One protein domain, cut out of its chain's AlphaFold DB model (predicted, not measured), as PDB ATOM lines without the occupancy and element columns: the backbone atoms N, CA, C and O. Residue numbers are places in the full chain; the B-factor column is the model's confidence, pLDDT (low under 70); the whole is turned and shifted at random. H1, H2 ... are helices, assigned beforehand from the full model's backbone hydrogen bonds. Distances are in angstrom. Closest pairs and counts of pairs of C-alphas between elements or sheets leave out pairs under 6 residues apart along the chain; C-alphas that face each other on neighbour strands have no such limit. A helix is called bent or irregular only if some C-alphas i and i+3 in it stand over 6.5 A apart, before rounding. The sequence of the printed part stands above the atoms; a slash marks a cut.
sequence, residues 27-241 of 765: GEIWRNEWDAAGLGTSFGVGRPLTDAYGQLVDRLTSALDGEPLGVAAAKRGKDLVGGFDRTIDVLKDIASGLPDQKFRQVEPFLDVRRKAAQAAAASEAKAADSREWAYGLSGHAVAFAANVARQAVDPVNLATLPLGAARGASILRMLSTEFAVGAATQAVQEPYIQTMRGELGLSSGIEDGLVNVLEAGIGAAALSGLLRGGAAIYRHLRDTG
ATOM      1  N   GLY A  27     -11.863  -1.941 -37.704       87.06
ATOM      2  CA  GLY A  27     -11.274  -0.602 -37.768       87.06
ATOM      3  C   GLY A  27     -11.222   0.129 -36.420       87.06
ATOM      4  O   GLY A  27     -10.284   0.887 -36.179       87.06
ATOM      5  N   GLU A  28     -12.199  -0.090 -35.534       89.69
ATOM      6  CA  GLU A  28     -12.165   0.442 -34.165       89.69
ATOM      7  C   GLU A  28     -11.099  -0.258 -33.325       89.69
ATOM      8  O   GLU A  28     -10.340   0.426 -32.643       89.69
ATOM      9  N   ILE A  29     -10.998  -1.588 -33.431       89.00
ATOM     10  CA  ILE A  29      -9.953  -2.375 -32.763       89.00
ATOM     11  C   ILE A  29      -8.586  -1.895 -33.245       89.00
ATOM     12  O   ILE A  29      -7.771  -1.475 -32.434       89.00
ATOM     13  N   TRP A  30      -8.365  -1.849 -34.562       90.31
ATOM     14  CA  TRP A  30      -7.106  -1.373 -35.134       90.31
ATOM     15  C   TRP A  30      -6.722   0.014 -34.615       90.31
ATOM     16  O   TRP A  30      -5.585   0.226 -34.212       90.31
ATOM     17  N   ARG A  31      -7.661   0.969 -34.601       92.00
ATOM     18  CA  ARG A  31      -7.385   2.339 -34.151       92.00
ATOM     19  C   ARG A  31      -7.057   2.405 -32.661       92.00
ATOM     20  O   ARG A  31      -6.100   3.080 -32.295       92.00
ATOM     21  N   ASN A  32      -7.836   1.727 -31.822       93.25
ATOM     22  CA  ASN A  32      -7.625   1.746 -30.376       93.25
ATOM     23  C   ASN A  32      -6.310   1.056 -30.000       93.25
ATOM     24  O   ASN A  32      -5.557   1.586 -29.187       93.25
ATOM     25  N   GLU A  33      -6.007  -0.082 -30.629       91.69
ATOM     26  CA  GLU A  33      -4.745  -0.795 -30.430       91.69
ATOM     27  C   GLU A  33      -3.569   0.005 -30.970       91.69
ATOM     28  O   GLU A  33      -2.559   0.111 -30.298       91.69
ATOM     29  N   TRP A  34      -3.700   0.664 -32.121       91.38
ATOM     30  CA  TRP A  34      -2.658   1.550 -32.635       91.38
ATOM     31  C   TRP A  34      -2.340   2.701 -31.670       91.38
ATOM     32  O   TRP A  34      -1.170   3.011 -31.417       91.38
ATOM     33  N   ASP A  35      -3.371   3.343 -31.118       91.06
ATOM     34  CA  ASP A  35      -3.197   4.425 -30.150       91.06
ATOM     35  C   ASP A  35      -2.558   3.915 -28.845       91.06
ATOM     36  O   ASP A  35      -1.650   4.569 -28.326       91.06
ATOM     37  N   ALA A  36      -2.960   2.737 -28.351       93.25
ATOM     38  CA  ALA A  36      -2.375   2.114 -27.160       93.25
ATOM     39  C   ALA A  36      -0.940   1.611 -27.390       93.25
ATOM     40  O   ALA A  36      -0.055   1.931 -26.602       93.25
ATOM     41  N   ALA A  37      -0.673   0.927 -28.504       89.62
ATOM     42  CA  ALA A  37       0.656   0.477 -28.921       89.62
ATOM     43  C   ALA A  37       1.634   1.643 -29.058       89.62
ATOM     44  O   ALA A  37       2.825   1.513 -28.789       89.62
ATOM     45  N   GLY A  38       1.130   2.824 -29.435       90.31
ATOM     46  CA  GLY A  38       1.921   4.047 -29.425       90.31
ATOM     47  C   GLY A  38       2.528   4.369 -28.065       90.31
ATOM     48  O   GLY A  38       3.648   4.856 -28.015       90.31
ATOM     49  N   LEU A  39       1.845   4.069 -26.964       92.75
ATOM     50  CA  LEU A  39       2.374   4.312 -25.619       92.75
ATOM     51  C   LEU A  39       3.573   3.416 -25.279       92.75
ATOM     52  O   LEU A  39       4.289   3.710 -24.325       92.75
ATOM     53  N   GLY A  40       3.787   2.338 -26.040       88.69
ATOM     54  CA  GLY A  40       4.958   1.464 -25.958       88.69
ATOM     55  C   GLY A  40       6.131   1.917 -26.829       88.69
ATOM     56  O   GLY A  40       7.097   1.174 -26.959       88.69
ATOM     57  N   THR A  41       6.067   3.103 -27.444       90.00
ATOM     58  CA  THR A  41       7.171   3.644 -28.241       90.00
ATOM     59  C   THR A  41       7.756   4.917 -27.651       90.00
ATOM     60  O   THR A  41       7.064   5.691 -26.980       90.00
ATOM     61  N   SER A  42       9.035   5.170 -27.943       85.00
ATOM     62  CA  SER A  42       9.771   6.354 -27.475       85.00
ATOM     63  C   SER A  42       9.069   7.671 -27.838       85.00
ATOM     64  O   SER A  42       9.045   8.608 -27.040       85.00
ATOM     65  N   PHE A  43       8.420   7.730 -29.003       84.81
ATOM     66  CA  PHE A  43       7.661   8.904 -29.440       84.81
ATOM     67  C   PHE A  43       6.220   8.929 -28.931       84.81
ATOM     68  O   PHE A  43       5.687   9.999 -28.629       84.81
ATOM     69  N   GLY A  44       5.547   7.779 -28.871       89.81
ATOM     70  CA  GLY A  44       4.130   7.772 -28.537       89.81
ATOM     71  C   GLY A  44       3.862   7.917 -27.039       89.81
ATOM     72  O   GLY A  44       2.833   8.496 -26.692       89.81
ATOM     73  N   VAL A  45       4.807   7.559 -26.160       90.69
ATOM     74  CA  VAL A  45       4.701   7.849 -24.717       90.69
ATOM     75  C   VAL A  45       4.709   9.360 -24.415       90.69
ATOM     76  O   VAL A  45       4.093   9.811 -23.452       90.69
ATOM     77  N   GLY A  46       5.316  10.182 -25.279       91.81
ATOM     78  CA  GLY A  46       5.301  11.648 -25.162       91.81
ATOM     79  C   GLY A  46       4.008  12.318 -25.653       91.81
ATOM     80  O   GLY A  46       3.745  13.485 -25.337       91.81
ATOM     81  N   ARG A  47       3.172  11.605 -26.421       94.25
ATOM     82  CA  ARG A  47       1.962  12.168 -27.039       94.25
ATOM     83  C   ARG A  47       0.893  12.581 -26.016       94.25
ATOM     84  O   ARG A  47       0.460  13.728 -26.102       94.25
ATOM     85  N   PRO A  48       0.519  11.763 -25.008       95.62
ATOM     86  CA  PRO A  48      -0.430  12.186 -23.974       95.62
ATOM     87  C   PRO A  48       0.015  13.448 -23.231       95.62
ATOM     88  O   PRO A  48      -0.815  14.285 -22.875       95.62
ATOM     89  N   LEU A  49       1.326  13.601 -23.022       94.56
ATOM     90  CA  LEU A  49       1.903  14.768 -22.363       94.56
ATOM     91  C   LEU A  49       1.778  16.023 -23.232       94.56
ATOM     92  O   LEU A  49       1.371  17.078 -22.744       94.56
ATOM     93  N   THR A  50       2.058  15.885 -24.528       94.44
ATOM     94  CA  THR A  50       1.919  16.962 -25.515       94.44
ATOM     95  C   THR A  50       0.455  17.367 -25.692       94.44
ATOM     96  O   THR A  50       0.149  18.558 -25.692       94.44
ATOM     97  N   ASP A  51      -0.465  16.402 -25.755       95.56
ATOM     98  CA  ASP A  51      -1.905  16.650 -25.874       95.56
ATOM     99  C   ASP A  51      -2.461  17.340 -24.616       95.56
ATOM    100  O   ASP A  51      -3.232  18.297 -24.713       95.56
ATOM    101  N   ALA A  52      -2.050  16.902 -23.419       96.81
ATOM    102  CA  ALA A  52      -2.437  17.541 -22.162       96.81
ATOM    103  C   ALA A  52      -1.875  18.969 -22.044       96.81
ATOM    104  O   ALA A  52      -2.581  19.878 -21.597       96.81
ATOM    105  N   TYR A  53      -0.631  19.184 -22.482       97.19
ATOM    106  CA  TYR A  53      -0.015  20.507 -22.542       97.19
ATOM    107  C   TYR A  53      -0.741  21.426 -23.535       97.19
ATOM    108  O   TYR A  53      -1.066  22.562 -23.188       97.19
ATOM    109  N   GLY A  54      -1.069  20.926 -24.731       96.44
ATOM    110  CA  GLY A  54      -1.854  21.649 -25.732       96.44
ATOM    111  C   GLY A  54      -3.219  22.074 -25.189       96.44
ATOM    112  O   GLY A  54      -3.583  23.243 -25.282       96.44
ATOM    113  N   GLN A  55      -3.923  21.172 -24.495       97.44
ATOM    114  CA  GLN A  55      -5.189  21.502 -23.832       97.44
ATOM    115  C   GLN A  55      -5.034  22.607 -22.780       97.44
ATOM    116  O   GLN A  55      -5.889  23.491 -22.701       97.44
ATOM    117  N   LEU A  56      -3.964  22.592 -21.978       97.94
ATOM    118  CA  LEU A  56      -3.687  23.673 -21.030       97.94
ATOM    119  C   LEU A  56      -3.452  25.002 -21.761       97.94
ATOM    120  O   LEU A  56      -4.064  26.008 -21.401       97.94
ATOM    121  N   VAL A  57      -2.607  25.007 -22.793       97.25
ATOM    122  CA  VAL A  57      -2.289  26.194 -23.603       97.25
ATOM    123  C   VAL A  57      -3.543  26.781 -24.255       97.25
ATOM    124  O   VAL A  57      -3.775  27.986 -24.140       97.25
ATOM    125  N   ASP A  58      -4.387  25.952 -24.866       97.00
ATOM    126  CA  ASP A  58      -5.626  26.379 -25.523       97.00
ATOM    127  C   ASP A  58      -6.615  26.989 -24.526       97.00
ATOM    128  O   ASP A  58      -7.196  28.057 -24.760       97.00
ATOM    129  N   ARG A  59      -6.790  26.334 -23.370       97.56
ATOM    130  CA  ARG A  59      -7.682  26.809 -22.302       97.56
ATOM    131  C   ARG A  59      -7.179  28.105 -21.691       97.56
ATOM    132  O   ARG A  59      -7.980  29.008 -21.455       97.56
ATOM    133  N   LEU A  60      -5.873  28.221 -21.475       97.69
ATOM    134  CA  LEU A  60      -5.264  29.414 -20.905       97.69
ATOM    135  C   LEU A  60      -5.313  30.593 -21.884       97.69
ATOM    136  O   LEU A  60      -5.690  31.692 -21.489       97.69
ATOM    137  N   THR A  61      -5.040  30.361 -23.169       97.31
ATOM    138  CA  THR A  61      -5.147  31.380 -24.229       97.31
ATOM    139  C   THR A  61      -6.585  31.882 -24.372       97.31
ATOM    140  O   THR A  61      -6.822  33.089 -24.443       97.31
ATOM    141  N   SER A  62      -7.561  30.970 -24.321       96.94
ATOM    142  CA  SER A  62      -8.988  31.321 -24.313       96.94
ATOM    143  C   SER A  62      -9.366  32.143 -23.074       96.94
ATOM    144  O   SER A  62     -10.122  33.108 -23.170       96.94
ATOM    145  N   ALA A  63      -8.818  31.800 -21.905       97.62
ATOM    146  CA  ALA A  63      -9.047  32.536 -20.664       97.62
ATOM    147  C   ALA A  63      -8.377  33.922 -20.648       97.62
ATOM    148  O   ALA A  63      -8.846  34.820 -19.949       97.62
ATOM    149  N   LEU A  64      -7.323  34.132 -21.432       97.94
ATOM    150  CA  LEU A  64      -6.602  35.402 -21.540       97.94
ATOM    151  C   LEU A  64      -7.233  36.404 -22.526       97.94
ATOM    152  O   LEU A  64      -6.622  37.427 -22.819       97.94
ATOM    153  N   ASP A  65      -8.442  36.138 -23.039       96.50
ATOM    154  CA  ASP A  65      -9.136  36.988 -24.028       96.50
ATOM    155  C   ASP A  65      -8.284  37.282 -25.278       96.50
ATOM    156  O   ASP A  65      -8.344  38.367 -25.856       96.50
ATOM    157  N   GLY A  66      -7.466  36.311 -25.696       92.19
ATOM    158  CA  GLY A  66      -6.585  36.441 -26.856       92.19
ATOM    159  C   GLY A  66      -5.254  37.145 -26.581       92.19
ATOM    160  O   GLY A  66      -4.477  37.330 -27.519       92.19
ATOM    161  N   GLU A  67      -4.942  37.513 -25.332       97.31
ATOM    162  CA  GLU A  67      -3.586  37.943 -24.989       97.31
ATOM    163  C   GLU A  67      -2.592  36.777 -25.198       97.31
ATOM    164  O   GLU A  67      -2.772  35.704 -24.612       97.31
ATOM    165  N   PRO A  68      -1.523  36.958 -26.000       97.25
ATOM    166  CA  PRO A  68      -0.543  35.901 -26.227       97.25
ATOM    167  C   PRO A  68       0.163  35.489 -24.929       97.25
ATOM    168  O   PRO A  68       0.605  36.345 -24.157       97.25
ATOM    169  N   LEU A  69       0.367  34.181 -24.728       97.38
ATOM    170  CA  LEU A  69       1.001  33.632 -23.520       97.38
ATOM    171  C   LEU A  69       2.371  34.249 -23.213       97.38
ATOM    172  O   LEU A  69       2.686  34.483 -22.050       97.38
ATOM    173  N   GLY A  70       3.166  34.567 -24.239       96.38
ATOM    174  CA  GLY A  70       4.465  35.223 -24.058       96.38
ATOM    175  C   GLY A  70       4.354  36.628 -23.455       96.38
ATOM    176  O   GLY A  70       5.190  37.014 -22.643       96.38
ATOM    177  N   VAL A  71       3.295  37.375 -23.785       97.50
ATOM    178  CA  VAL A  71       3.033  38.700 -23.201       97.50
ATOM    179  C   VAL A  71       2.550  38.547 -21.758       97.50
ATOM    180  O   VAL A  71       3.049  39.242 -20.871       97.50
ATOM    181  N   ALA A  72       1.659  37.584 -21.502       97.81
ATOM    182  CA  ALA A  72       1.181  37.279 -20.156       97.81
ATOM    183  C   ALA A  72       2.314  36.801 -19.220       97.81
ATOM    184  O   ALA A  72       2.327  37.166 -18.040       97.81
ATOM    185  N   ALA A  73       3.280  36.036 -19.744       97.94
ATOM    186  CA  ALA A  73       4.499  35.639 -19.040       97.94
ATOM    187  C   ALA A  73       5.400  36.852 -18.753       97.94
ATOM    188  O   ALA A  73       5.783  37.089 -17.605       97.94
ATOM    189  N   ALA A  74       5.665  37.680 -19.770       97.50
ATOM    190  CA  ALA A  74       6.526  38.855 -19.648       97.50
ATOM    191  C   ALA A  74       5.977  39.890 -18.653       97.50
ATOM    192  O   ALA A  74       6.743  40.468 -17.883       97.50
ATOM    193  N   LYS A  75       4.649  40.079 -18.588       97.94
ATOM    194  CA  LYS A  75       3.989  40.924 -17.572       97.94
ATOM    195  C   LYS A  75       4.261  40.465 -16.136       97.94
ATOM    196  O   LYS A  75       4.188  41.278 -15.219       97.94
ATOM    197  N   ARG A  76       4.590  39.186 -15.943       97.19
ATOM    198  CA  ARG A  76       4.996  38.605 -14.657       97.19
ATOM    199  C   ARG A  76       6.512  38.503 -14.478       97.19
ATOM    200  O   ARG A  76       6.969  37.915 -13.505       97.19
ATOM    201  N   GLY A  77       7.300  39.061 -15.399       97.56
ATOM    202  CA  GLY A  77       8.761  38.973 -15.362       97.56
ATOM    203  C   GLY A  77       9.296  37.563 -15.621       97.56
ATOM    204  O   GLY A  77      10.378  37.234 -15.144       97.56
ATOM    205  N   LYS A  78       8.537  36.725 -16.339       97.56
ATOM    206  CA  LYS A  78       8.913  35.354 -16.702       97.56
ATOM    207  C   LYS A  78       8.991  35.207 -18.219       97.56
ATOM    208  O   LYS A  78       8.288  35.896 -18.954       97.56
ATOM    209  N   ASP A  79       9.827  34.289 -18.683       96.38
ATOM    210  CA  ASP A  79       9.863  33.837 -20.071       96.38
ATOM    211  C   ASP A  79       9.276  32.424 -20.187       96.38
ATOM    212  O   ASP A  79       9.207  31.672 -19.219       96.38
ATOM    213  N   LEU A  80       8.818  32.070 -21.388       95.38
ATOM    214  CA  LEU A  80       8.400  30.699 -21.712       95.38
ATOM    215  C   LEU A  80       9.579  29.841 -22.201       95.38
ATOM    216  O   LEU A  80       9.377  28.711 -22.640       95.38
ATOM    217  N   VAL A  81      10.799  30.389 -22.167       92.06
ATOM    218  CA  VAL A  81      12.017  29.728 -22.637       92.06
ATOM    219  C   VAL A  81      12.561  28.852 -21.511       92.06
ATOM    220  O   VAL A  81      12.988  29.344 -20.467       92.06
ATOM    221  N   GLY A  82      12.540  27.539 -21.713       92.31
ATOM    222  CA  GLY A  82      13.037  26.573 -20.740       92.31
ATOM    223  C   GLY A  82      12.607  25.146 -21.058       92.31
ATOM    224  O   GLY A  82      11.953  24.891 -22.067       92.31
ATOM    225  N   GLY A  83      12.992  24.217 -20.179       92.56
ATOM    226  CA  GLY A  83      12.476  22.852 -20.203       92.56
ATOM    227  C   GLY A  83      10.978  22.801 -19.887       92.56
ATOM    228  O   GLY A  83      10.417  23.729 -19.303       92.56
ATOM    229  N   PHE A  84      10.348  21.686 -20.248       92.31
ATOM    230  CA  PHE A  84       8.903  21.478 -20.165       92.31
ATOM    231  C   PHE A  84       8.295  21.814 -18.790       92.31
ATOM    232  O   PHE A  84       7.316  22.561 -18.720       92.31
ATOM    233  N   ASP A  85       8.901  21.344 -17.694       93.94
ATOM    234  CA  ASP A  85       8.390  21.596 -16.338       93.94
ATOM    235  C   ASP A  85       8.443  23.088 -15.965       93.94
ATOM    236  O   ASP A  85       7.473  23.633 -15.435       93.94
ATOM    237  N   ARG A  86       9.520  23.797 -16.341       95.62
ATOM    238  CA  ARG A  86       9.627  25.252 -16.138       95.62
ATOM    239  C   ARG A  86       8.529  25.986 -16.901       95.62
ATOM    240  O   ARG A  86       7.916  26.901 -16.355       95.62
ATOM    241  N   THR A  87       8.259  25.585 -18.140       96.75
ATOM    242  CA  THR A  87       7.175  26.177 -18.930       96.75
ATOM    243  C   THR A  87       5.822  25.933 -18.264       96.75
ATOM    244  O   THR A  87       5.052  26.880 -18.116       96.75
ATOM    245  N   ILE A  88       5.543  24.719 -17.778       97.12
ATOM    246  CA  ILE A  88       4.315  24.425 -17.021       97.12
ATOM    247  C   ILE A  88       4.187  25.316 -15.784       97.12
ATOM    248  O   ILE A  88       3.104  25.841 -15.528       97.12
ATOM    249  N   ASP A  89       5.260  25.516 -15.025       97.38
ATOM    250  CA  ASP A  89       5.218  26.350 -13.822       97.38
ATOM    251  C   ASP A  89       4.951  27.824 -14.146       97.38
ATOM    252  O   ASP A  89       4.202  28.498 -13.432       97.38
ATOM    253  N   VAL A  90       5.480  28.319 -15.268       97.88
ATOM    254  CA  VAL A  90       5.130  29.646 -15.793       97.88
ATOM    255  C   VAL A  90       3.649  29.696 -16.180       97.88
ATOM    256  O   VAL A  90       2.968  30.654 -15.824       97.88
ATOM    257  N   LEU A  91       3.106  28.668 -16.842       98.00
ATOM    258  CA  LEU A  91       1.684  28.615 -17.208       98.00
ATOM    259  C   LEU A  91       0.761  28.541 -15.979       98.00
ATOM    260  O   LEU A  91      -0.274  29.208 -15.957       98.00
ATOM    261  N   LYS A  92       1.140  27.793 -14.934       98.12
ATOM    262  CA  LYS A  92       0.414  27.744 -13.652       98.12
ATOM    263  C   LYS A  92       0.391  29.105 -12.965       98.12
ATOM    264  O   LYS A  92      -0.653  29.532 -12.474       98.12
ATOM    265  N   ASP A  93       1.517  29.809 -12.974       98.12
ATOM    266  CA  ASP A  93       1.597  31.172 -12.456       98.12
ATOM    267  C   ASP A  93       0.792  32.166 -13.306       98.12
ATOM    268  O   ASP A  93       0.187  33.105 -12.786       98.12
ATOM    269  N   ILE A  94       0.709  31.945 -14.621       98.19
ATOM    270  CA  ILE A  94      -0.174  32.736 -15.475       98.19
ATOM    271  C   ILE A  94      -1.640  32.504 -15.109       98.19
ATOM    272  O   ILE A  94      -2.398  33.471 -14.967       98.19
ATOM    273  N   ALA A  95      -2.022  31.245 -14.905       98.19
ATOM    274  CA  ALA A  95      -3.371  30.876 -14.515       98.19
ATOM    275  C   ALA A  95      -3.761  31.464 -13.152       98.19
ATOM    276  O   ALA A  95      -4.871  31.972 -13.020       98.19
ATOM    277  N   SER A  96      -2.859  31.471 -12.165       98.00
ATOM    278  CA  SER A  96      -3.150  31.907 -10.787       98.00
ATOM    279  C   SER A  96      -3.576  33.376 -10.649       98.00
ATOM    280  O   SER A  96      -4.205  33.738  -9.661       98.00
ATOM    281  N   GLY A  97      -3.255  34.224 -11.631       97.75
ATOM    282  CA  GLY A  97      -3.707  35.625 -11.662       97.75
ATOM    283  C   GLY A  97      -4.860  35.892 -12.627       97.75
ATOM    284  O   GLY A  97      -5.161  37.051 -12.902       97.75
ATOM    285  N   LEU A  98      -5.493  34.847 -13.166       97.94
ATOM    286  CA  LEU A  98      -6.768  34.991 -13.862       97.94
ATOM    287  C   LEU A  98      -7.892  35.304 -12.859       97.94
ATOM    288  O   LEU A  98      -7.840  34.849 -11.719       97.94
ATOM    289  N   PRO A  99      -8.960  36.008 -13.279       97.88
ATOM    290  CA  PRO A  99     -10.174  36.132 -12.474       97.88
ATOM    291  C   PRO A  99     -10.742  34.758 -12.084       97.88
ATOM    292  O   PRO A  99     -10.752  33.853 -12.921       97.88
ATOM    293  N   ASP A 100     -11.303  34.620 -10.877       97.94
ATOM    294  CA  ASP A 100     -11.794  33.347 -10.309       97.94
ATOM    295  C   ASP A 100     -12.622  32.497 -11.284       97.94
ATOM    296  O   ASP A 100     -12.442  31.284 -11.384       97.94
ATOM    297  N   GLN A 101     -13.538  33.126 -12.027       97.81
ATOM    298  CA  GLN A 101     -14.392  32.424 -12.986       97.81
ATOM    299  C   GLN A 101     -13.582  31.764 -14.110       97.81
ATOM    300  O   GLN A 101     -13.914  30.660 -14.535       97.81
ATOM    301  N   LYS A 102     -12.537  32.438 -14.593       98.00
ATOM    302  CA  LYS A 102     -11.655  31.954 -15.658       98.00
ATOM    303  C   LYS A 102     -10.644  30.955 -15.118       98.00
ATOM    304  O   LYS A 102     -10.414  29.931 -15.752       98.00
ATOM    305  N   PHE A 103     -10.115  31.201 -13.920       98.12
ATOM    306  CA  PHE A 103      -9.243  30.256 -13.235       98.12
ATOM    307  C   PHE A 103      -9.911  28.884 -13.081       98.12
ATOM    308  O   PHE A 103      -9.337  27.888 -13.506       98.12
ATOM    309  N   ARG A 104     -11.170  28.827 -12.617       97.94
ATOM    310  CA  ARG A 104     -11.937  27.568 -12.495       97.94
ATOM    311  C   ARG A 104     -12.097  26.795 -13.810       97.94
ATOM    312  O   ARG A 104     -12.302  25.587 -13.781       97.94
ATOM    313  N   GLN A 105     -12.035  27.465 -14.964       97.38
ATOM    314  CA  GLN A 105     -12.101  26.798 -16.272       97.38
ATOM    315  C   GLN A 105     -10.760  26.166 -16.671       97.38
ATOM    316  O   GLN A 105     -10.748  25.179 -17.404       97.38
ATOM    317  N   VAL A 106      -9.645  26.727 -16.196       98.12
ATOM    318  CA  VAL A 106      -8.281  26.268 -16.501       98.12
ATOM    319  C   VAL A 106      -7.772  25.278 -15.450       98.12
ATOM    320  O   VAL A 106      -7.020  24.370 -15.788       98.12
ATOM    321  N   GLU A 107      -8.219  25.402 -14.201       98.00
ATOM    322  CA  GLU A 107      -7.802  24.594 -13.048       98.00
ATOM    323  C   GLU A 107      -7.739  23.076 -13.325       98.00
ATOM    324  O   GLU A 107      -6.717  22.465 -12.998       98.00
ATOM    325  N   PRO A 108      -8.722  22.443 -14.005       98.12
ATOM    326  CA  PRO A 108      -8.653  21.011 -14.303       98.12
ATOM    327  C   PRO A 108      -7.479  20.601 -15.206       98.12
ATOM    328  O   PRO A 108      -7.150  19.417 -15.256       98.12
ATOM    329  N   PHE A 109      -6.875  21.546 -15.930       97.94
ATOM    330  CA  PHE A 109      -5.802  21.331 -16.906       97.94
ATOM    331  C   PHE A 109      -4.413  21.718 -16.378       97.94
ATOM    332  O   PHE A 109      -3.420  21.448 -17.043       97.94
ATOM    333  N   LEU A 110      -4.316  22.326 -15.186       97.62
ATOM    334  CA  LEU A 110      -3.031  22.751 -14.603       97.62
ATOM    335  C   LEU A 110      -2.122  21.579 -14.231       97.62
ATOM    336  O   LEU A 110      -0.897  21.711 -14.205       97.62
ATOM    337  N   ASP A 111      -2.725  20.433 -13.937       97.00
ATOM    338  CA  ASP A 111      -2.010  19.196 -13.669       97.00
ATOM    339  C   ASP A 111      -1.850  18.392 -14.965       97.00
ATOM    340  O   ASP A 111      -2.576  17.429 -15.232       97.00
ATOM    341  N   VAL A 112      -0.919  18.861 -15.799       96.62
ATOM    342  CA  VAL A 112      -0.643  18.306 -17.130       96.62
ATOM    343  C   VAL A 112      -0.243  16.834 -17.041       96.62
ATOM    344  O   VAL A 112      -0.744  16.029 -17.820       96.62
ATOM    345  N   ARG A 113       0.591  16.458 -16.059       95.19
ATOM    346  CA  ARG A 113       1.038  15.069 -15.867       95.19
ATOM    347  C   ARG A 113      -0.131  14.151 -15.513       95.19
ATOM    348  O   ARG A 113      -0.315  13.131 -16.168       95.19
ATOM    349  N   ARG A 114      -1.003  14.540 -14.574       96.06
ATOM    350  CA  ARG A 114      -2.216  13.762 -14.263       96.06
ATOM    351  C   ARG A 114      -3.171  13.665 -15.452       96.06
ATOM    352  O   ARG A 114      -3.806  12.632 -15.639       96.06
ATOM    353  N   LYS A 115      -3.301  14.723 -16.260       96.81
ATOM    354  CA  LYS A 115      -4.119  14.693 -17.482       96.81
ATOM    355  C   LYS A 115      -3.540  13.768 -18.546       96.81
ATOM    356  O   LYS A 115      -4.298  13.015 -19.149       96.81
ATOM    357  N   ALA A 116      -2.224  13.791 -18.728       96.38
ATOM    358  CA  ALA A 116      -1.512  12.881 -19.611       96.38
ATOM    359  C   ALA A 116      -1.687  11.425 -19.157       96.38
ATOM    360  O   ALA A 116      -2.075  10.587 -19.964       96.38
ATOM    361  N   ALA A 117      -1.521  11.150 -17.859       95.88
ATOM    362  CA  ALA A 117      -1.771   9.846 -17.246       95.88
ATOM    363  C   ALA A 117      -3.206   9.350 -17.497       95.88
ATOM    364  O   ALA A 117      -3.419   8.235 -17.961       95.88
ATOM    365  N   GLN A 118      -4.208  10.209 -17.270       96.38
ATOM    366  CA  GLN A 118      -5.614   9.888 -17.549       96.38
ATOM    367  C   GLN A 118      -5.865   9.597 -19.031       96.38
ATOM    368  O   GLN A 118      -6.628   8.689 -19.349       96.38
ATOM    369  N   ALA A 119      -5.257  10.371 -19.932       95.69
ATOM    370  CA  ALA A 119      -5.392  10.165 -21.368       95.69
ATOM    371  C   ALA A 119      -4.742   8.848 -21.807       95.69
ATOM    372  O   ALA A 119      -5.350   8.096 -22.564       95.69
ATOM    373  N   ALA A 120      -3.554   8.542 -21.288       96.06
ATOM    374  CA  ALA A 120      -2.846   7.306 -21.576       96.06
ATOM    375  C   ALA A 120      -3.612   6.079 -21.049       96.06
ATOM    376  O   ALA A 120      -3.894   5.159 -21.814       96.06
ATOM    377  N   ALA A 121      -4.069   6.121 -19.793       95.56
ATOM    378  CA  ALA A 121      -4.897   5.068 -19.204       95.56
ATOM    379  C   ALA A 121      -6.223   4.882 -19.961       95.56
ATOM    380  O   ALA A 121      -6.691   3.761 -20.139       95.56
ATOM    381  N   ALA A 122      -6.827   5.968 -20.456       95.38
ATOM    382  CA  ALA A 122      -8.030   5.887 -21.279       95.38
ATOM    383  C   ALA A 122      -7.770   5.230 -22.644       95.38
ATOM    384  O   ALA A 122      -8.667   4.565 -23.162       95.38
ATOM    385  N   SER A 123      -6.586   5.404 -23.237       94.50
ATOM    386  CA  SER A 123      -6.206   4.708 -24.473       94.50
ATOM    387  C   SER A 123      -6.002   3.211 -24.236       94.50
ATOM    388  O   SER A 123      -6.557   2.412 -24.986       94.50
ATOM    389  N   GLU A 124      -5.301   2.817 -23.167       94.50
ATOM    390  CA  GLU A 124      -5.129   1.396 -22.814       94.50
ATOM    391  C   GLU A 124      -6.460   0.725 -22.465       94.50
ATOM    392  O   GLU A 124      -6.740  -0.373 -22.942       94.50
ATOM    393  N   ALA A 125      -7.327   1.411 -21.713       94.62
ATOM    394  CA  ALA A 125      -8.662   0.913 -21.400       94.62
ATOM    395  C   ALA A 125      -9.518   0.739 -22.662       94.62
ATOM    396  O   ALA A 125     -10.200  -0.268 -22.800       94.62
ATOM    397  N   LYS A 126      -9.462   1.677 -23.620       93.75
ATOM    398  CA  LYS A 126     -10.183   1.544 -24.899       93.75
ATOM    399  C   LYS A 126      -9.678   0.380 -25.740       93.75
ATOM    400  O   LYS A 126     -10.493  -0.271 -26.386       93.75
ATOM    401  N   ALA A 127      -8.367   0.150 -25.757       92.81
ATOM    402  CA  ALA A 127      -7.762  -0.985 -26.441       92.81
ATOM    403  C   ALA A 127      -8.226  -2.304 -25.808       92.81
ATOM    404  O   ALA A 127      -8.847  -3.120 -26.491       92.81
ATOM    405  N   ALA A 128      -8.067  -2.446 -24.486       90.75
ATOM    406  CA  ALA A 128      -8.535  -3.606 -23.725       90.75
ATOM    407  C   ALA A 128     -10.040  -3.871 -23.919       90.75
ATOM    408  O   ALA A 128     -10.418  -4.986 -24.284       90.75
ATOM    409  N   ASP A 129     -10.875  -2.834 -23.792       91.81
ATOM    410  CA  ASP A 129     -12.310  -2.907 -24.066       91.81
ATOM    411  C   ASP A 129     -12.564  -3.365 -25.512       91.81
ATOM    412  O   ASP A 129     -13.357  -4.264 -25.748       91.81
ATOM    413  N   SER A 130     -11.894  -2.800 -26.523       89.44
ATOM    414  CA  SER A 130     -12.132  -3.227 -27.912       89.44
ATOM    415  C   SER A 130     -11.692  -4.663 -28.197       89.44
ATOM    416  O   SER A 130     -12.350  -5.349 -28.979       89.44
ATOM    417  N   ARG A 131     -10.631  -5.138 -27.533       85.75
ATOM    418  CA  ARG A 131     -10.136  -6.518 -27.622       85.75
ATOM    419  C   ARG A 131     -11.144  -7.526 -27.086       85.75
ATOM    420  O   ARG A 131     -11.434  -8.508 -27.761       85.75
ATOM    421  N   GLU A 132     -11.695  -7.269 -25.901       84.81
ATOM    422  CA  GLU A 132     -12.672  -8.154 -25.251       84.81
ATOM    423  C   GLU A 132     -13.993  -8.265 -26.038       84.81
ATOM    424  O   GLU A 132     -14.734  -9.237 -25.893       84.81
ATOM    425  N   TRP A 133     -14.292  -7.269 -26.878       83.75
ATOM    426  CA  TRP A 133     -15.583  -7.115 -27.555       83.75
ATOM    427  C   TRP A 133     -15.538  -7.506 -29.036       83.75
ATOM    428  O   TRP A 133     -16.553  -7.444 -29.736       83.75
ATOM    429  N   ALA A 134     -14.366  -7.905 -29.519       82.69
ATOM    430  CA  ALA A 134     -14.183  -8.479 -30.835       82.69
ATOM    431  C   ALA A 134     -14.658  -9.941 -30.856       82.69
ATOM    432  O   ALA A 134     -14.460 -10.694 -29.902       82.69
ATOM    433  N   TYR A 135     -15.264 -10.387 -31.959       72.06
ATOM    434  CA  TYR A 135     -15.679 -11.785 -32.078       72.06
ATOM    435  C   TYR A 135     -14.465 -12.722 -32.190       72.06
ATOM    436  O   TYR A 135     -13.847 -12.858 -33.250       72.06
ATOM    437  N   GLY A 136     -14.162 -13.421 -31.096       73.12
ATOM    438  CA  GLY A 136     -13.215 -14.536 -31.061       73.12
ATOM    439  C   GLY A 136     -11.763 -14.142 -31.350       73.12
ATOM    440  O   GLY A 136     -11.312 -13.050 -31.015       73.12
ATOM    441  N   LEU A 137     -11.017 -15.052 -31.989       68.75
ATOM    442  CA  LEU A 137      -9.581 -14.897 -32.277       68.75
ATOM    443  C   LEU A 137      -9.251 -13.690 -33.178       68.75
ATOM    444  O   LEU A 137      -8.106 -13.240 -33.192       68.75
ATOM    445  N   SER A 138     -10.242 -13.135 -33.887       75.69
ATOM    446  CA  SER A 138     -10.047 -11.986 -34.777       75.69
ATOM    447  C   SER A 138      -9.615 -10.714 -34.034       75.69
ATOM    448  O   SER A 138      -8.789  -9.968 -34.551       75.69
ATOM    449  N   GLY A 139     -10.081 -10.499 -32.798       76.19
ATOM    450  CA  GLY A 139      -9.693  -9.336 -31.990       76.19
ATOM    451  C   GLY A 139      -8.225  -9.339 -31.600       76.19
ATOM    452  O   GLY A 139      -7.520  -8.357 -31.809       76.19
ATOM    453  N   HIS A 140      -7.749 -10.475 -31.088       79.75
ATOM    454  CA  HIS A 140      -6.343 -10.653 -30.729       79.75
ATOM    455  C   HIS A 140      -5.431 -10.611 -31.957       79.75
ATOM    456  O   HIS A 140      -4.354 -10.028 -31.880       79.75
ATOM    457  N   ALA A 141      -5.867 -11.163 -33.095       76.62
ATOM    458  CA  ALA A 141      -5.105 -11.101 -34.340       76.62
ATOM    459  C   ALA A 141      -4.970  -9.663 -34.868       76.62
ATOM    460  O   ALA A 141      -3.873  -9.258 -35.248       76.62
ATOM    461  N   VAL A 142      -6.050  -8.870 -34.852       81.31
ATOM    462  CA  VAL A 142      -6.000  -7.454 -35.255       81.31
ATOM    463  C   VAL A 142      -5.182  -6.624 -34.272       81.31
ATOM    464  O   VAL A 142      -4.401  -5.788 -34.713       81.31
ATOM    465  N   ALA A 143      -5.308  -6.869 -32.965       77.69
ATOM    466  CA  ALA A 143      -4.502  -6.185 -31.955       77.69
ATOM    467  C   ALA A 143      -3.008  -6.472 -32.126       77.69
ATOM    468  O   ALA A 143      -2.199  -5.551 -32.185       77.69
ATOM    469  N   PHE A 144      -2.655  -7.742 -32.318       83.69
ATOM    470  CA  PHE A 144      -1.290  -8.140 -32.634       83.69
ATOM    471  C   PHE A 144      -0.792  -7.476 -33.927       83.69
ATOM    472  O   PHE A 144       0.294  -6.901 -33.949       83.69
ATOM    473  N   ALA A 145      -1.596  -7.490 -34.996       77.81
ATOM    474  CA  ALA A 145      -1.234  -6.852 -36.259       77.81
ATOM    475  C   ALA A 145      -1.045  -5.330 -36.113       77.81
ATOM    476  O   ALA A 145      -0.127  -4.777 -36.715       77.81
ATOM    477  N   ALA A 146      -1.870  -4.664 -35.299       80.75
ATOM    478  CA  ALA A 146      -1.737  -3.243 -34.999       80.75
ATOM    479  C   ALA A 146      -0.444  -2.948 -34.221       80.75
ATOM    480  O   ALA A 146       0.272  -2.019 -34.598       80.75
ATOM    481  N   ASN A 147      -0.095  -3.761 -33.212       79.06
ATOM    482  CA  ASN A 147       1.174  -3.645 -32.478       79.06
ATOM    483  C   ASN A 147       2.380  -3.801 -33.413       79.06
ATOM    484  O   ASN A 147       3.264  -2.943 -33.439       79.06
ATOM    485  N   VAL A 148       2.381  -4.848 -34.243       78.94
ATOM    486  CA  VAL A 148       3.457  -5.107 -35.211       78.94
ATOM    487  C   VAL A 148       3.583  -3.963 -36.217       78.94
ATOM    488  O   VAL A 148       4.679  -3.458 -36.460       78.94
ATOM    489  N   ALA A 149       2.467  -3.508 -36.790       77.19
ATOM    490  CA  ALA A 149       2.476  -2.418 -37.758       77.19
ATOM    491  C   ALA A 149       2.923  -1.087 -37.136       77.19
ATOM    492  O   ALA A 149       3.579  -0.288 -37.802       77.19
ATOM    493  N   ARG A 150       2.607  -0.846 -35.859       82.25
ATOM    494  CA  ARG A 150       3.058   0.336 -35.117       82.25
ATOM    495  C   ARG A 150       4.573   0.333 -34.951       82.25
ATOM    496  O   ARG A 150       5.217   1.333 -35.250       82.25
ATOM    497  N   GLN A 151       5.134  -0.791 -34.510       75.75
ATOM    498  CA  GLN A 151       6.578  -0.951 -34.349       75.75
ATOM    499  C   GLN A 151       7.307  -0.840 -35.690       75.75
ATOM    500  O   GLN A 151       8.388  -0.261 -35.748       75.75
ATOM    501  N   ALA A 152       6.697  -1.314 -36.779       73.44
ATOM    502  CA  ALA A 152       7.244  -1.195 -38.129       73.44
ATOM    503  C   ALA A 152       7.395   0.258 -38.614       73.44
ATOM    504  O   ALA A 152       8.251   0.532 -39.452       73.44
ATOM    505  N   VAL A 153       6.574   1.184 -38.108       77.19
ATOM    506  CA  VAL A 153       6.644   2.614 -38.453       77.19
ATOM    507  C   VAL A 153       7.316   3.457 -37.371       77.19
ATOM    508  O   VAL A 153       7.317   4.686 -37.473       77.19
ATOM    509  N   ASP A 154       7.870   2.830 -36.328       75.75
ATOM    510  CA  ASP A 154       8.660   3.547 -35.336       75.75
ATOM    511  C   ASP A 154       9.927   4.107 -36.008       75.75
ATOM    512  O   ASP A 154      10.662   3.339 -36.635       75.75
ATOM    513  N   PRO A 155      10.215   5.418 -35.899       72.69
ATOM    514  CA  PRO A 155      11.385   6.024 -36.529       72.69
ATOM    515  C   PRO A 155      12.710   5.345 -36.176       72.69
ATOM    516  O   PRO A 155      13.599   5.295 -37.024       72.69
ATOM    517  N   VAL A 156      12.857   4.810 -34.961       77.88
ATOM    518  CA  VAL A 156      14.080   4.113 -34.559       77.88
ATOM    519  C   VAL A 156      14.146   2.733 -35.200       77.88
ATOM    520  O   VAL A 156      15.186   2.376 -35.746       77.88
ATOM    521  N   ASN A 157      13.038   1.991 -35.241       73.50
ATOM    522  CA  ASN A 157      13.011   0.709 -35.948       73.50
ATOM    523  C   ASN A 157      13.284   0.909 -37.444       73.50
ATOM    524  O   ASN A 157      14.132   0.211 -38.000       73.50
ATOM    525  N   LEU A 158      12.676   1.930 -38.063       71.81
ATOM    526  CA  LEU A 158      12.956   2.344 -39.442       71.81
ATOM    527  C   LEU A 158      14.434   2.701 -39.655       71.81
ATOM    528  O   LEU A 158      15.010   2.314 -40.670       71.81
ATOM    529  N   ALA A 159      15.062   3.395 -38.701       75.44
ATOM    530  CA  ALA A 159      16.485   3.724 -38.755       75.44
ATOM    531  C   ALA A 159      17.391   2.487 -38.625       75.44
ATOM    532  O   ALA A 159      18.500   2.493 -39.155       75.44
ATOM    533  N   THR A 160      16.925   1.422 -37.965       75.44
ATOM    534  CA  THR A 160      17.677   0.163 -37.808       75.44
ATOM    535  C   THR A 160      17.425  -0.873 -38.903       75.44
ATOM    536  O   THR A 160      18.204  -1.815 -39.019       75.44
ATOM    537  N   LEU A 161      16.413  -0.690 -39.762       68.31
ATOM    538  CA  LEU A 161      16.145  -1.581 -40.903       68.31
ATOM    539  C   LEU A 161      17.369  -1.860 -41.811       68.31
ATOM    540  O   LEU A 161      17.484  -2.986 -42.300       68.31
ATOM    541  N   PRO A 162      18.303  -0.914 -42.051       69.00
ATOM    542  CA  PRO A 162      19.513  -1.184 -42.834       69.00
ATOM    543  C   PRO A 162      20.484  -2.180 -42.182       69.00
ATOM    544  O   PRO A 162      21.302  -2.763 -42.886       69.00
ATOM    545  N   LEU A 163      20.388  -2.400 -40.865       72.44
ATOM    546  CA  LEU A 163      21.217  -3.354 -40.111       72.44
ATOM    547  C   LEU A 163      20.694  -4.803 -40.203       72.44
ATOM    548  O   LEU A 163      21.278  -5.715 -39.614       72.44
ATOM    549  N   GLY A 164      19.590  -5.016 -40.928       65.31
ATOM    550  CA  GLY A 164      18.968  -6.317 -41.151       65.31
ATOM    551  C   GLY A 164      19.821  -7.296 -41.968       65.31
ATOM    552  O   GLY A 164      20.892  -6.979 -42.488       65.31
ATOM    553  N   ALA A 165      19.347  -8.536 -42.095       65.88
ATOM    554  CA  ALA A 165      20.143  -9.623 -42.669       65.88
ATOM    555  C   ALA A 165      20.619  -9.332 -44.106       65.88
ATOM    556  O   ALA A 165      19.831  -8.923 -44.966       65.88
ATOM    557  N   ALA A 166      21.893  -9.641 -44.383       66.75
ATOM    558  CA  ALA A 166      22.498  -9.494 -45.706       66.75
ATOM    559  C   ALA A 166      21.681 -10.200 -46.804       66.75
ATOM    560  O   ALA A 166      21.166 -11.315 -46.629       66.75
ATOM    561  N   ARG A 167      21.590  -9.564 -47.978       51.34
ATOM    562  CA  ARG A 167      20.854 -10.084 -49.137       51.34
ATOM    563  C   ARG A 167      21.501 -11.400 -49.602       51.34
ATOM    564  O   ARG A 167      22.592 -11.391 -50.159       51.34
ATOM    565  N   GLY A 168      20.830 -12.528 -49.351       61.81
ATOM    566  CA  GLY A 168      21.335 -13.885 -49.626       61.81
ATOM    567  C   GLY A 168      21.304 -14.837 -48.423       61.81
ATOM    568  O   GLY A 168      21.504 -16.039 -48.595       61.81
ATOM    569  N   ALA A 169      21.014 -14.335 -47.218       68.56
ATOM    570  CA  ALA A 169      20.725 -15.182 -46.066       68.56
ATOM    571  C   ALA A 169      19.480 -16.055 -46.324       68.56
ATOM    572  O   ALA A 169      18.526 -15.627 -46.978       68.56
ATOM    573  N   SER A 170      19.478 -17.289 -45.811       77.06
ATOM    574  CA  SER A 170      18.285 -18.144 -45.846       77.06
ATOM    575  C   SER A 170      17.117 -17.455 -45.132       77.06
ATOM    576  O   SER A 170      17.341 -16.661 -44.221       77.06
ATOM    577  N   ILE A 171      15.870 -17.772 -45.510       68.12
ATOM    578  CA  ILE A 171      14.667 -17.175 -44.894       68.12
ATOM    579  C   ILE A 171      14.720 -17.299 -43.365       68.12
ATOM    580  O   ILE A 171      14.446 -16.328 -42.673       68.12
ATOM    581  N   LEU A 172      15.159 -18.448 -42.840       63.78
ATOM    582  CA  LEU A 172      15.328 -18.655 -41.401       63.78
ATOM    583  C   LEU A 172      16.377 -17.705 -40.799       63.78
ATOM    584  O   LEU A 172      16.081 -17.019 -39.831       63.78
ATOM    585  N   ARG A 173      17.576 -17.608 -41.396       71.06
ATOM    586  CA  ARG A 173      18.638 -16.709 -40.909       71.06
ATOM    587  C   ARG A 173      18.209 -15.248 -40.984       71.06
ATOM    588  O   ARG A 173      18.505 -14.490 -40.073       71.06
ATOM    589  N   MET A 174      17.484 -14.873 -42.033       80.50
ATOM    590  CA  MET A 174      16.889 -13.551 -42.162       80.50
ATOM    591  C   MET A 174      15.896 -13.289 -41.027       80.50
ATOM    592  O   MET A 174      16.091 -12.334 -40.292       80.50
ATOM    593  N   LEU A 175      14.891 -14.145 -40.830       73.44
ATOM    594  CA  LEU A 175      13.901 -13.976 -39.759       73.44
ATOM    595  C   LEU A 175      14.553 -13.917 -38.371       73.44
ATOM    596  O   LEU A 175      14.182 -13.068 -37.571       73.44
ATOM    597  N   SER A 176      15.551 -14.764 -38.098       69.81
ATOM    598  CA  SER A 176      16.288 -14.749 -36.828       69.81
ATOM    599  C   SER A 176      17.108 -13.475 -36.632       69.81
ATOM    600  O   SER A 176      17.127 -12.932 -35.532       69.81
ATOM    601  N   THR A 177      17.780 -12.980 -37.675       77.88
ATOM    602  CA  THR A 177      18.535 -11.722 -37.598       77.88
ATOM    603  C   THR A 177      17.601 -10.528 -37.424       77.88
ATOM    604  O   THR A 177      17.866  -9.691 -36.577       77.88
ATOM    605  N   GLU A 178      16.491 -10.467 -38.157       81.06
ATOM    606  CA  GLU A 178      15.496  -9.392 -38.034       81.06
ATOM    607  C   GLU A 178      14.820  -9.411 -36.655       81.06
ATOM    608  O   GLU A 178      14.661  -8.363 -36.036       81.06
ATOM    609  N   PHE A 179      14.518 -10.603 -36.125       86.88
ATOM    610  CA  PHE A 179      14.068 -10.767 -34.743       86.88
ATOM    611  C   PHE A 179      15.090 -10.215 -33.750       86.88
ATOM    612  O   PHE A 179      14.737  -9.428 -32.875       86.88
ATOM    613  N   ALA A 180      16.359 -10.616 -33.884       80.25
ATOM    614  CA  ALA A 180      17.418 -10.199 -32.973       80.25
ATOM    615  C   ALA A 180      17.660  -8.685 -33.029       80.25
ATOM    616  O   ALA A 180      17.820  -8.065 -31.983       80.25
ATOM    617  N   VAL A 181      17.639  -8.087 -34.224       83.50
ATOM    618  CA  VAL A 181      17.772  -6.636 -34.409       83.50
ATOM    619  C   VAL A 181      16.582  -5.909 -33.784       83.50
ATOM    620  O   VAL A 181      16.796  -5.024 -32.963       83.50
ATOM    621  N   GLY A 182      15.344  -6.314 -34.086       81.06
ATOM    622  CA  GLY A 182      14.143  -5.698 -33.508       81.06
ATOM    623  C   GLY A 182      14.108  -5.785 -31.979       81.06
ATOM    624  O   GLY A 182      13.880  -4.783 -31.302       81.06
ATOM    625  N   ALA A 183      14.417  -6.960 -31.424       86.19
ATOM    626  CA  ALA A 183      14.487  -7.166 -29.982       86.19
ATOM    627  C   ALA A 183      15.612  -6.337 -29.334       86.19
ATOM    628  O   ALA A 183      15.387  -5.693 -28.312       86.19
ATOM    629  N   ALA A 184      16.810  -6.306 -29.925       82.94
ATOM    630  CA  ALA A 184      17.934  -5.536 -29.395       82.94
ATOM    631  C   ALA A 184      17.659  -4.026 -29.414       82.94
ATOM    632  O   ALA A 184      17.895  -3.347 -28.415       82.94
ATOM    633  N   THR A 185      17.111  -3.506 -30.515       85.62
ATOM    634  CA  THR A 185      16.734  -2.094 -30.637       85.62
ATOM    635  C   THR A 185      15.710  -1.703 -29.575       85.62
ATOM    636  O   THR A 185      15.889  -0.686 -28.901       85.62
ATOM    637  N   GLN A 186      14.673  -2.521 -29.370       87.38
ATOM    638  CA  GLN A 186      13.669  -2.258 -28.341       87.38
ATOM    639  C   GLN A 186      14.263  -2.371 -26.932       87.38
ATOM    640  O   GLN A 186      13.981  -1.527 -26.086       87.38
ATOM    641  N   ALA A 187      15.146  -3.342 -26.677       87.94
ATOM    642  CA  ALA A 187      15.760  -3.541 -25.362       87.94
ATOM    643  C   ALA A 187      16.589  -2.329 -24.906       87.94
ATOM    644  O   ALA A 187      16.629  -2.025 -23.715       87.94
ATOM    645  N   VAL A 188      17.205  -1.606 -25.847       89.25
ATOM    646  CA  VAL A 188      17.918  -0.350 -25.563       89.25
ATOM    647  C   VAL A 188      16.948   0.791 -25.224       89.25
ATOM    648  O   VAL A 188      17.277   1.650 -24.408       89.25
ATOM    649  N   GLN A 189      15.749   0.811 -25.813       90.25
ATOM    650  CA  GLN A 189      14.754   1.868 -25.583       90.25
ATOM    651  C   GLN A 189      13.872   1.632 -24.356       90.25
ATOM    652  O   GLN A 189      13.394   2.598 -23.756       90.25
ATOM    653  N   GLU A 190      13.648   0.375 -23.972       92.88
ATOM    654  CA  GLU A 190      12.720   0.024 -22.896       92.88
ATOM    655  C   GLU A 190      12.983   0.752 -21.572       92.88
ATOM    656  O   GLU A 190      12.016   1.249 -21.004       92.88
ATOM    657  N   PRO A 191      14.224   0.931 -21.074       92.56
ATOM    658  CA  PRO A 191      14.437   1.677 -19.831       92.56
ATOM    659  C   PRO A 191      13.830   3.088 -19.866       92.56
ATOM    660  O   PRO A 191      13.222   3.540 -18.892       92.56
ATOM    661  N   TYR A 192      13.936   3.765 -21.013       91.81
ATOM    662  CA  TYR A 192      13.347   5.083 -21.222       91.81
ATOM    663  C   TYR A 192      11.817   5.013 -21.323       91.81
ATOM    664  O   TYR A 192      11.118   5.759 -20.633       91.81
ATOM    665  N   ILE A 193      11.286   4.086 -22.128       91.50
ATOM    666  CA  ILE A 193       9.837   3.905 -22.319       91.50
ATOM    667  C   ILE A 193       9.159   3.544 -20.992       91.50
ATOM    668  O   ILE A 193       8.161   4.164 -20.633       91.50
ATOM    669  N   GLN A 194       9.720   2.608 -20.227       94.44
ATOM    670  CA  GLN A 194       9.195   2.181 -18.930       94.44
ATOM    671  C   GLN A 194       9.232   3.307 -17.895       94.44
ATOM    672  O   GLN A 194       8.268   3.473 -17.153       94.44
ATOM    673  N   THR A 195      10.286   4.132 -17.884       92.56
ATOM    674  CA  THR A 195      10.340   5.320 -17.016       92.56
ATOM    675  C   THR A 195       9.200   6.282 -17.349       92.56
ATOM    676  O   THR A 195       8.441   6.678 -16.467       92.56
ATOM    677  N   MET A 196       9.004   6.588 -18.633       91.75
ATOM    678  CA  MET A 196       7.935   7.483 -19.083       91.75
ATOM    679  C   MET A 196       6.532   6.900 -18.839       91.75
ATOM    680  O   MET A 196       5.625   7.626 -18.435       91.75
ATOM    681  N   ARG A 197       6.339   5.587 -19.026       93.81
ATOM    682  CA  ARG A 197       5.090   4.884 -18.682       93.81
ATOM    683  C   ARG A 197       4.808   4.953 -17.180       93.81
ATOM    684  O   ARG A 197       3.678   5.256 -16.796       93.81
ATOM    685  N   GLY A 198       5.832   4.763 -16.348       94.75
ATOM    686  CA  GLY A 198       5.742   4.905 -14.894       94.75
ATOM    687  C   GLY A 198       5.374   6.328 -14.466       94.75
ATOM    688  O   GLY A 198       4.506   6.512 -13.612       94.75
ATOM    689  N   GLU A 199       5.939   7.351 -15.115       90.88
ATOM    690  CA  GLU A 199       5.555   8.756 -14.893       90.88
ATOM    691  C   GLU A 199       4.100   9.055 -15.288       90.88
ATOM    692  O   GLU A 199       3.453   9.915 -14.684       90.88
ATOM    693  N   LEU A 200       3.567   8.334 -16.278       92.31
ATOM    694  CA  LEU A 200       2.158   8.383 -16.674       92.31
ATOM    695  C   LEU A 200       1.252   7.506 -15.794       92.31
ATOM    696  O   LEU A 200       0.050   7.447 -16.040       92.31
ATOM    697  N   GLY A 201       1.789   6.834 -14.772       93.50
ATOM    698  CA  GLY A 201       1.029   5.929 -13.907       93.50
ATOM    699  C   GLY A 201       0.474   4.700 -14.631       93.50
ATOM    700  O   GLY A 201      -0.491   4.102 -14.153       93.50
ATOM    701  N   LEU A 202       1.042   4.355 -15.788       93.50
ATOM    702  CA  LEU A 202       0.744   3.114 -16.495       93.50
ATOM    703  C   LEU A 202       1.510   1.957 -15.855       93.50
ATOM    704  O   LEU A 202       2.427   2.171 -15.057       93.50
ATOM    705  N   SER A 203       1.158   0.723 -16.224       90.94
ATOM    706  CA  SER A 203       1.992  -0.419 -15.859       90.94
ATOM    707  C   SER A 203       3.385  -0.227 -16.465       90.94
ATOM    708  O   SER A 203       3.546   0.059 -17.662       90.94
ATOM    709  N   SER A 204       4.380  -0.281 -15.586       91.81
ATOM    710  CA  SER A 204       5.782  -0.181 -15.949       91.81
ATOM    711  C   SER A 204       6.582  -1.185 -15.138       91.81
ATOM    712  O   SER A 204       6.451  -1.235 -13.912       91.81
ATOM    713  N   GLY A 205       7.422  -1.968 -15.800       91.94
ATOM    714  CA  GLY A 205       8.213  -3.003 -15.152       91.94
ATOM    715  C   GLY A 205       9.049  -3.800 -16.141       91.94
ATOM    716  O   GLY A 205       8.873  -3.706 -17.353       91.94
ATOM    717  N   ILE A 206       9.965  -4.607 -15.605       88.69
ATOM    718  CA  ILE A 206      10.824  -5.481 -16.416       88.69
ATOM    719  C   ILE A 206       9.975  -6.485 -17.208       88.69
ATOM    720  O   ILE A 206      10.306  -6.783 -18.349       88.69
ATOM    721  N   GLU A 207       8.869  -6.971 -16.633       86.94
ATOM    722  CA  GLU A 207       7.950  -7.897 -17.307       86.94
ATOM    723  C   GLU A 207       7.315  -7.258 -18.552       86.94
ATOM    724  O   GLU A 207       7.448  -7.809 -19.644       86.94
ATOM    725  N   ASP A 208       6.724  -6.067 -18.412       87.75
ATOM    726  CA  ASP A 208       6.136  -5.321 -19.533       87.75
ATOM    727  C   ASP A 208       7.197  -4.968 -20.590       87.75
ATOM    728  O   ASP A 208       6.958  -5.105 -21.790       87.75
ATOM    729  N   GLY A 209       8.401  -4.579 -20.156       88.56
ATOM    730  CA  GLY A 209       9.510  -4.290 -21.065       88.56
ATOM    731  C   GLY A 209       9.977  -5.517 -21.852       88.56
ATOM    732  O   GLY A 209      10.215  -5.427 -23.055       88.56
ATOM    733  N   LEU A 210      10.056  -6.692 -21.220       84.69
ATOM    734  CA  LEU A 210      10.410  -7.942 -21.902       84.69
ATOM    735  C   LEU A 210       9.351  -8.363 -22.926       84.69
ATOM    736  O   LEU A 210       9.712  -8.856 -23.996       84.69
ATOM    737  N   VAL A 211       8.065  -8.155 -22.626       85.75
ATOM    738  CA  VAL A 211       6.976  -8.412 -23.582       85.75
ATOM    739  C   VAL A 211       7.116  -7.504 -24.800       85.75
ATOM    740  O   VAL A 211       7.109  -8.007 -25.920       85.75
ATOM    741  N   ASN A 212       7.349  -6.203 -24.607       85.38
ATOM    742  CA  ASN A 212       7.560  -5.271 -25.717       85.38
ATOM    743  C   ASN A 212       8.780  -5.640 -26.575       85.38
ATOM    744  O   ASN A 212       8.706  -5.585 -27.801       85.38
ATOM    745  N   VAL A 213       9.892  -6.043 -25.949       86.31
ATOM    746  CA  VAL A 213      11.105  -6.511 -26.645       86.31
ATOM    747  C   VAL A 213      10.816  -7.741 -27.498       86.31
ATOM    748  O   VAL A 213      11.240  -7.816 -28.653       86.31
ATOM    749  N   LEU A 214      10.074  -8.700 -26.945       84.06
ATOM    750  CA  LEU A 214       9.671  -9.900 -27.666       84.06
ATOM    751  C   LEU A 214       8.737  -9.559 -28.832       84.06
ATOM    752  O   LEU A 214       8.957 -10.040 -29.944       84.06
ATOM    753  N   GLU A 215       7.730  -8.714 -28.604       83.88
ATOM    754  CA  GLU A 215       6.808  -8.250 -29.644       83.88
ATOM    755  C   GLU A 215       7.549  -7.517 -30.765       83.88
ATOM    756  O   GLU A 215       7.293  -7.811 -31.928       83.88
ATOM    757  N   ALA A 216       8.522  -6.659 -30.435       83.12
ATOM    758  CA  ALA A 216       9.375  -5.970 -31.405       83.12
ATOM    759  C   ALA A 216      10.197  -6.936 -32.258       83.12
ATOM    760  O   ALA A 216      10.245  -6.794 -33.483       83.12
ATOM    761  N   GLY A 217      10.794  -7.959 -31.642       82.69
ATOM    762  CA  GLY A 217      11.489  -9.011 -32.379       82.69
ATOM    763  C   GLY A 217      10.548  -9.773 -33.318       82.69
ATOM    764  O   GLY A 217      10.847  -9.951 -34.502       82.69
ATOM    765  N   ILE A 218       9.383 -10.203 -32.824       82.00
ATOM    766  CA  ILE A 218       8.393 -10.914 -33.648       82.00
ATOM    767  C   ILE A 218       7.892 -10.009 -34.776       82.00
ATOM    768  O   ILE A 218       7.791 -10.465 -35.914       82.00
ATOM    769  N   GLY A 219       7.609  -8.741 -34.491       77.75
ATOM    770  CA  GLY A 219       7.124  -7.765 -35.454       77.75
ATOM    771  C   GLY A 219       8.128  -7.497 -36.570       77.75
ATOM    772  O   GLY A 219       7.759  -7.558 -37.743       77.75
ATOM    773  N   ALA A 220       9.406  -7.302 -36.230       78.56
ATOM    774  CA  ALA A 220      10.484  -7.137 -37.204       78.56
ATOM    775  C   ALA A 220      10.641  -8.378 -38.100       78.56
ATOM    776  O   ALA A 220      10.695  -8.267 -39.329       78.56
ATOM    777  N   ALA A 221      10.627  -9.578 -37.510       78.06
ATOM    778  CA  ALA A 221      10.697 -10.823 -38.266       78.06
ATOM    779  C   ALA A 221       9.466 -11.030 -39.165       78.06
ATOM    780  O   ALA A 221       9.609 -11.340 -40.348       78.06
ATOM    781  N   ALA A 222       8.257 -10.827 -38.639       73.25
ATOM    782  CA  ALA A 222       7.009 -10.986 -39.377       73.25
ATOM    783  C   ALA A 222       6.911  -9.995 -40.543       73.25
ATOM    784  O   ALA A 222       6.575 -10.399 -41.657       73.25
ATOM    785  N   LEU A 223       7.270  -8.728 -40.324       70.06
ATOM    786  CA  LEU A 223       7.288  -7.698 -41.359       70.06
ATOM    787  C   LEU A 223       8.296  -8.035 -42.462       70.06
ATOM    788  O   LEU A 223       7.942  -8.028 -43.640       70.06
ATOM    789  N   SER A 224       9.530  -8.390 -42.102       71.19
ATOM    790  CA  SER A 224      10.559  -8.783 -43.071       71.19
ATOM    791  C   SER A 224      10.168 -10.054 -43.835       71.19
ATOM    792  O   SER A 224      10.367 -10.139 -45.052       71.19
ATOM    793  N   GLY A 225       9.526 -11.014 -43.165       67.38
ATOM    794  CA  GLY A 225       8.929 -12.197 -43.781       67.38
ATOM    795  C   GLY A 225       7.794 -11.864 -44.755       67.38
ATOM    796  O   GLY A 225       7.746 -12.420 -45.851       67.38
ATOM    797  N   LEU A 226       6.921 -10.918 -44.411       63.97
ATOM    798  CA  LEU A 226       5.795 -10.500 -45.246       63.97
ATOM    799  C   LEU A 226       6.260  -9.677 -46.458       63.97
ATOM    800  O   LEU A 226       5.883  -9.985 -47.588       63.97
ATOM    801  N   LEU A 227       7.148  -8.702 -46.253       59.22
ATOM    802  CA  LEU A 227       7.668  -7.829 -47.309       59.22
ATOM    803  C   LEU A 227       8.589  -8.568 -48.292       59.22
ATOM    804  O   LEU A 227       8.542  -8.305 -49.495       59.22
ATOM    805  N   ARG A 228       9.424  -9.505 -47.819       64.31
ATOM    806  CA  ARG A 228      10.409 -10.204 -48.672       64.31
ATOM    807  C   ARG A 228       9.970 -11.612 -49.078       64.31
ATOM    808  O   ARG A 228      10.264 -12.040 -50.194       64.31
ATOM    809  N   GLY A 229       9.257 -12.323 -48.207       46.94
ATOM    810  CA  GLY A 229       8.754 -13.679 -48.442       46.94
ATOM    811  C   GLY A 229       7.349 -13.711 -49.041       46.94
ATOM    812  O   GLY A 229       7.113 -14.487 -49.962       46.94
ATOM    813  N   GLY A 230       6.441 -12.831 -48.609       49.50
ATOM    814  CA  GLY A 230       5.046 -12.804 -49.068       49.50
ATOM    815  C   GLY A 230       4.915 -12.629 -50.582       49.50
ATOM    816  O   GLY A 230       4.203 -13.386 -51.233       49.50
ATOM    817  N   ALA A 231       5.697 -11.731 -51.186       46.69
ATOM    818  CA  ALA A 231       5.687 -11.524 -52.637       46.69
ATOM    819  C   ALA A 231       6.311 -12.686 -53.439       46.69
ATOM    820  O   ALA A 231       5.972 -12.868 -54.610       46.69
ATOM    821  N   ALA A 232       7.228 -13.452 -52.837       49.62
ATOM    822  CA  ALA A 232       7.866 -14.618 -53.451       49.62
ATOM    823  C   ALA A 232       6.999 -15.877 -53.309       49.62
ATOM    824  O   ALA A 232       6.866 -16.627 -54.270       49.62
ATOM    825  N   ILE A 233       6.357 -16.063 -52.154       49.25
ATOM    826  CA  ILE A 233       5.389 -17.131 -51.881       49.25
ATOM    827  C   ILE A 233       4.116 -16.900 -52.696       49.25
ATOM    828  O   ILE A 233       3.662 -17.825 -53.353       49.25
ATOM    829  N   TYR A 234       3.594 -15.673 -52.762       49.44
ATOM    830  CA  TYR A 234       2.445 -15.335 -53.607       49.44
ATOM    831  C   TYR A 234       2.738 -15.572 -55.094       49.44
ATOM    832  O   TYR A 234       1.941 -16.210 -55.776       49.44
ATOM    833  N   ARG A 235       3.912 -15.150 -55.597       55.16
ATOM    834  CA  ARG A 235       4.351 -15.483 -56.965       55.16
ATOM    835  C   ARG A 235       4.502 -16.989 -57.164       55.16
ATOM    836  O   ARG A 235       4.016 -17.514 -58.152       55.16
ATOM    837  N   HIS A 236       5.099 -17.700 -56.211       50.66
ATOM    838  CA  HIS A 236       5.292 -19.143 -56.316       50.66
ATOM    839  C   HIS A 236       3.971 -19.927 -56.272       50.66
ATOM    840  O   HIS A 236       3.792 -20.846 -57.063       50.66
ATOM    841  N   LEU A 237       3.023 -19.556 -55.409       53.78
ATOM    842  CA  LEU A 237       1.696 -20.177 -55.307       53.78
ATOM    843  C   LEU A 237       0.833 -19.861 -56.535       53.78
ATOM    844  O   LEU A 237       0.198 -20.763 -57.084       53.78
ATOM    845  N   ARG A 238       0.885 -18.616 -57.027       63.19
ATOM    846  CA  ARG A 238       0.247 -18.207 -58.285       63.19
ATOM    847  C   ARG A 238       0.809 -18.970 -59.489       63.19
ATOM    848  O   ARG A 238       0.035 -19.409 -60.334       63.19
ATOM    849  N   ASP A 239       2.125 -19.153 -59.556       57.94
ATOM    850  CA  ASP A 239       2.790 -19.793 -60.697       57.94
ATOM    851  C   ASP A 239       2.717 -21.330 -60.649       57.94
ATOM    852  O   ASP A 239       2.843 -21.986 -61.684       57.94
ATOM    853  N   THR A 240       2.512 -21.931 -59.470       58.84
ATOM    854  CA  THR A 240       2.480 -23.399 -59.310       58.84
ATOM    855  C   THR A 240       1.083 -23.993 -59.157       58.84
ATOM    856  O   THR A 240       0.947 -25.213 -59.263       58.84
ATOM    857  N   GLY A 241       0.045 -23.177 -58.932       44.28
ATOM    858  CA  GLY A 241      -1.345 -23.638 -58.845       44.28
ATOM    859  C   GLY A 241      -1.598 -24.675 -57.743       44.28
ATOM    860  O   GLY A 241      -2.514 -25.486 -57.864       44.28
TER     861      GLY A 241
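Overview. This is residues 27 to 241 of the 765 residues of an uncharacterized protein of Chelatococcus asaccharovorans (UniProt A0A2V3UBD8). A head of four helices, H2 to H5, stands at one end of a long body; the long helix H6 runs from it to H1 and H7 in the middle, and towards the other end H9a and the first part of H10 lie side by side, with H8 on H9a. Residues 230 to 241, of which 230 to 240 belong to H10, stick out, while H9b turns aside from the line of H9a and runs on to come near H6. The printed part has 215 residues with ten named helices, H1 to H10 in order along it, and no named strand: all helix. It is loose, with a radius of gyration of the C-alphas of 22.4 A, and only just elongated, spanning 76 by 38 by 33 A.

Arrangement. H1, residues 27 to 38, touches H6, residues 112 to 132, with the C-alphas of Asn 32 and Ala 127 closest at 4.8 A. H1 also touches H7, residues 137 to 152, closest at Trp 34 and Ala 146, C-alphas 5.4 A apart. H1, H6 and H7 form an up and down bundle, each running against the one before it; H6 and H7 are a hairpin. H2, residues 47 to 63, touches H6 at a steep tilt of 53 degrees, with the C-alphas of Pro 48 and Ala 116 closest at 4.5 A. H2 forms a second bundle, a group of three helices, with H4, residues 84 to 96, and H5, residues 100 to 109; H4 and H5 are a hairpin. H2 and H5 touch at a shallow tilt of 8 degrees, opposite ways, closest at the C-alphas of Leu 56 and Phe 109, 5.2 A. H3, residues 69 to 74, touches residues 90 to 94 of H4, about perpendicular at 83 degrees, closest at the C-alphas of Ala 73 and Ile 94, 6.6 A. H9, residues 171 to 199, was assigned as one helix by its hydrogen bonds but is bent, with C-alphas 188 and 191 7.0 A apart; its arms H9a, residues 171 to 188, and H9b, residues 191 to 199, stand at a steep tilt of 51 degrees. H8, residues 155 to 163, and H9a are a hairpin, closest at the C-alphas of Asn 157 and Gly 182, 6.9 A. H10, residues 206 to 240, touches H9a at a shallow tilt of 27 degrees, opposite ways, with the C-alphas of Phe 179 and Gly 217 closest at 3.9 A. H10 touches H7 about perpendicular, at 83 degrees, closest at the C-alphas of Val 148 and Gly 219, 4.5 A. H9b is close to H6 but not clearly touching it, at 7.8 A between the C-alphas of Ala 117 and Glu 199. Every O i to N i+4 pair is within hydrogen-bond range in H1, H2, H3, H4, H6, H7, H9a and H9b, against 3 of 6 in H5, 3 of 5 in H8 and 29 of 31 in H10.

Along the chain. H1 begins at C-alpha 27, (-11.274, -0.602, -37.768). From first to last C-alpha H2 measures 24.0 A, H6 30.2 A, H7 22.5 A, H9a 25.8 A and H10 47.2 A. H5 and H8 are irregular, with C-alphas 105 and 108 7.0 A apart and C-alphas 159 and 162 7.1 A apart. H10 ends at C-alpha 240, (2.480, -23.399, -59.310); it has a kink of 40 degrees near residue 230, and is neither bent nor irregular, but only just: C-alphas 228 and 231 are 6.3 A apart.

Size, cuts and confidence. The two C-alphas farthest apart, those of Gly 77 and Gly 241, are 76.9 A apart. The printed part has no cut and no long link. The mean pLDDT of the printed part is 85.5; 29 residues are under 70, among them residues 164 to 169 and 225 to 241.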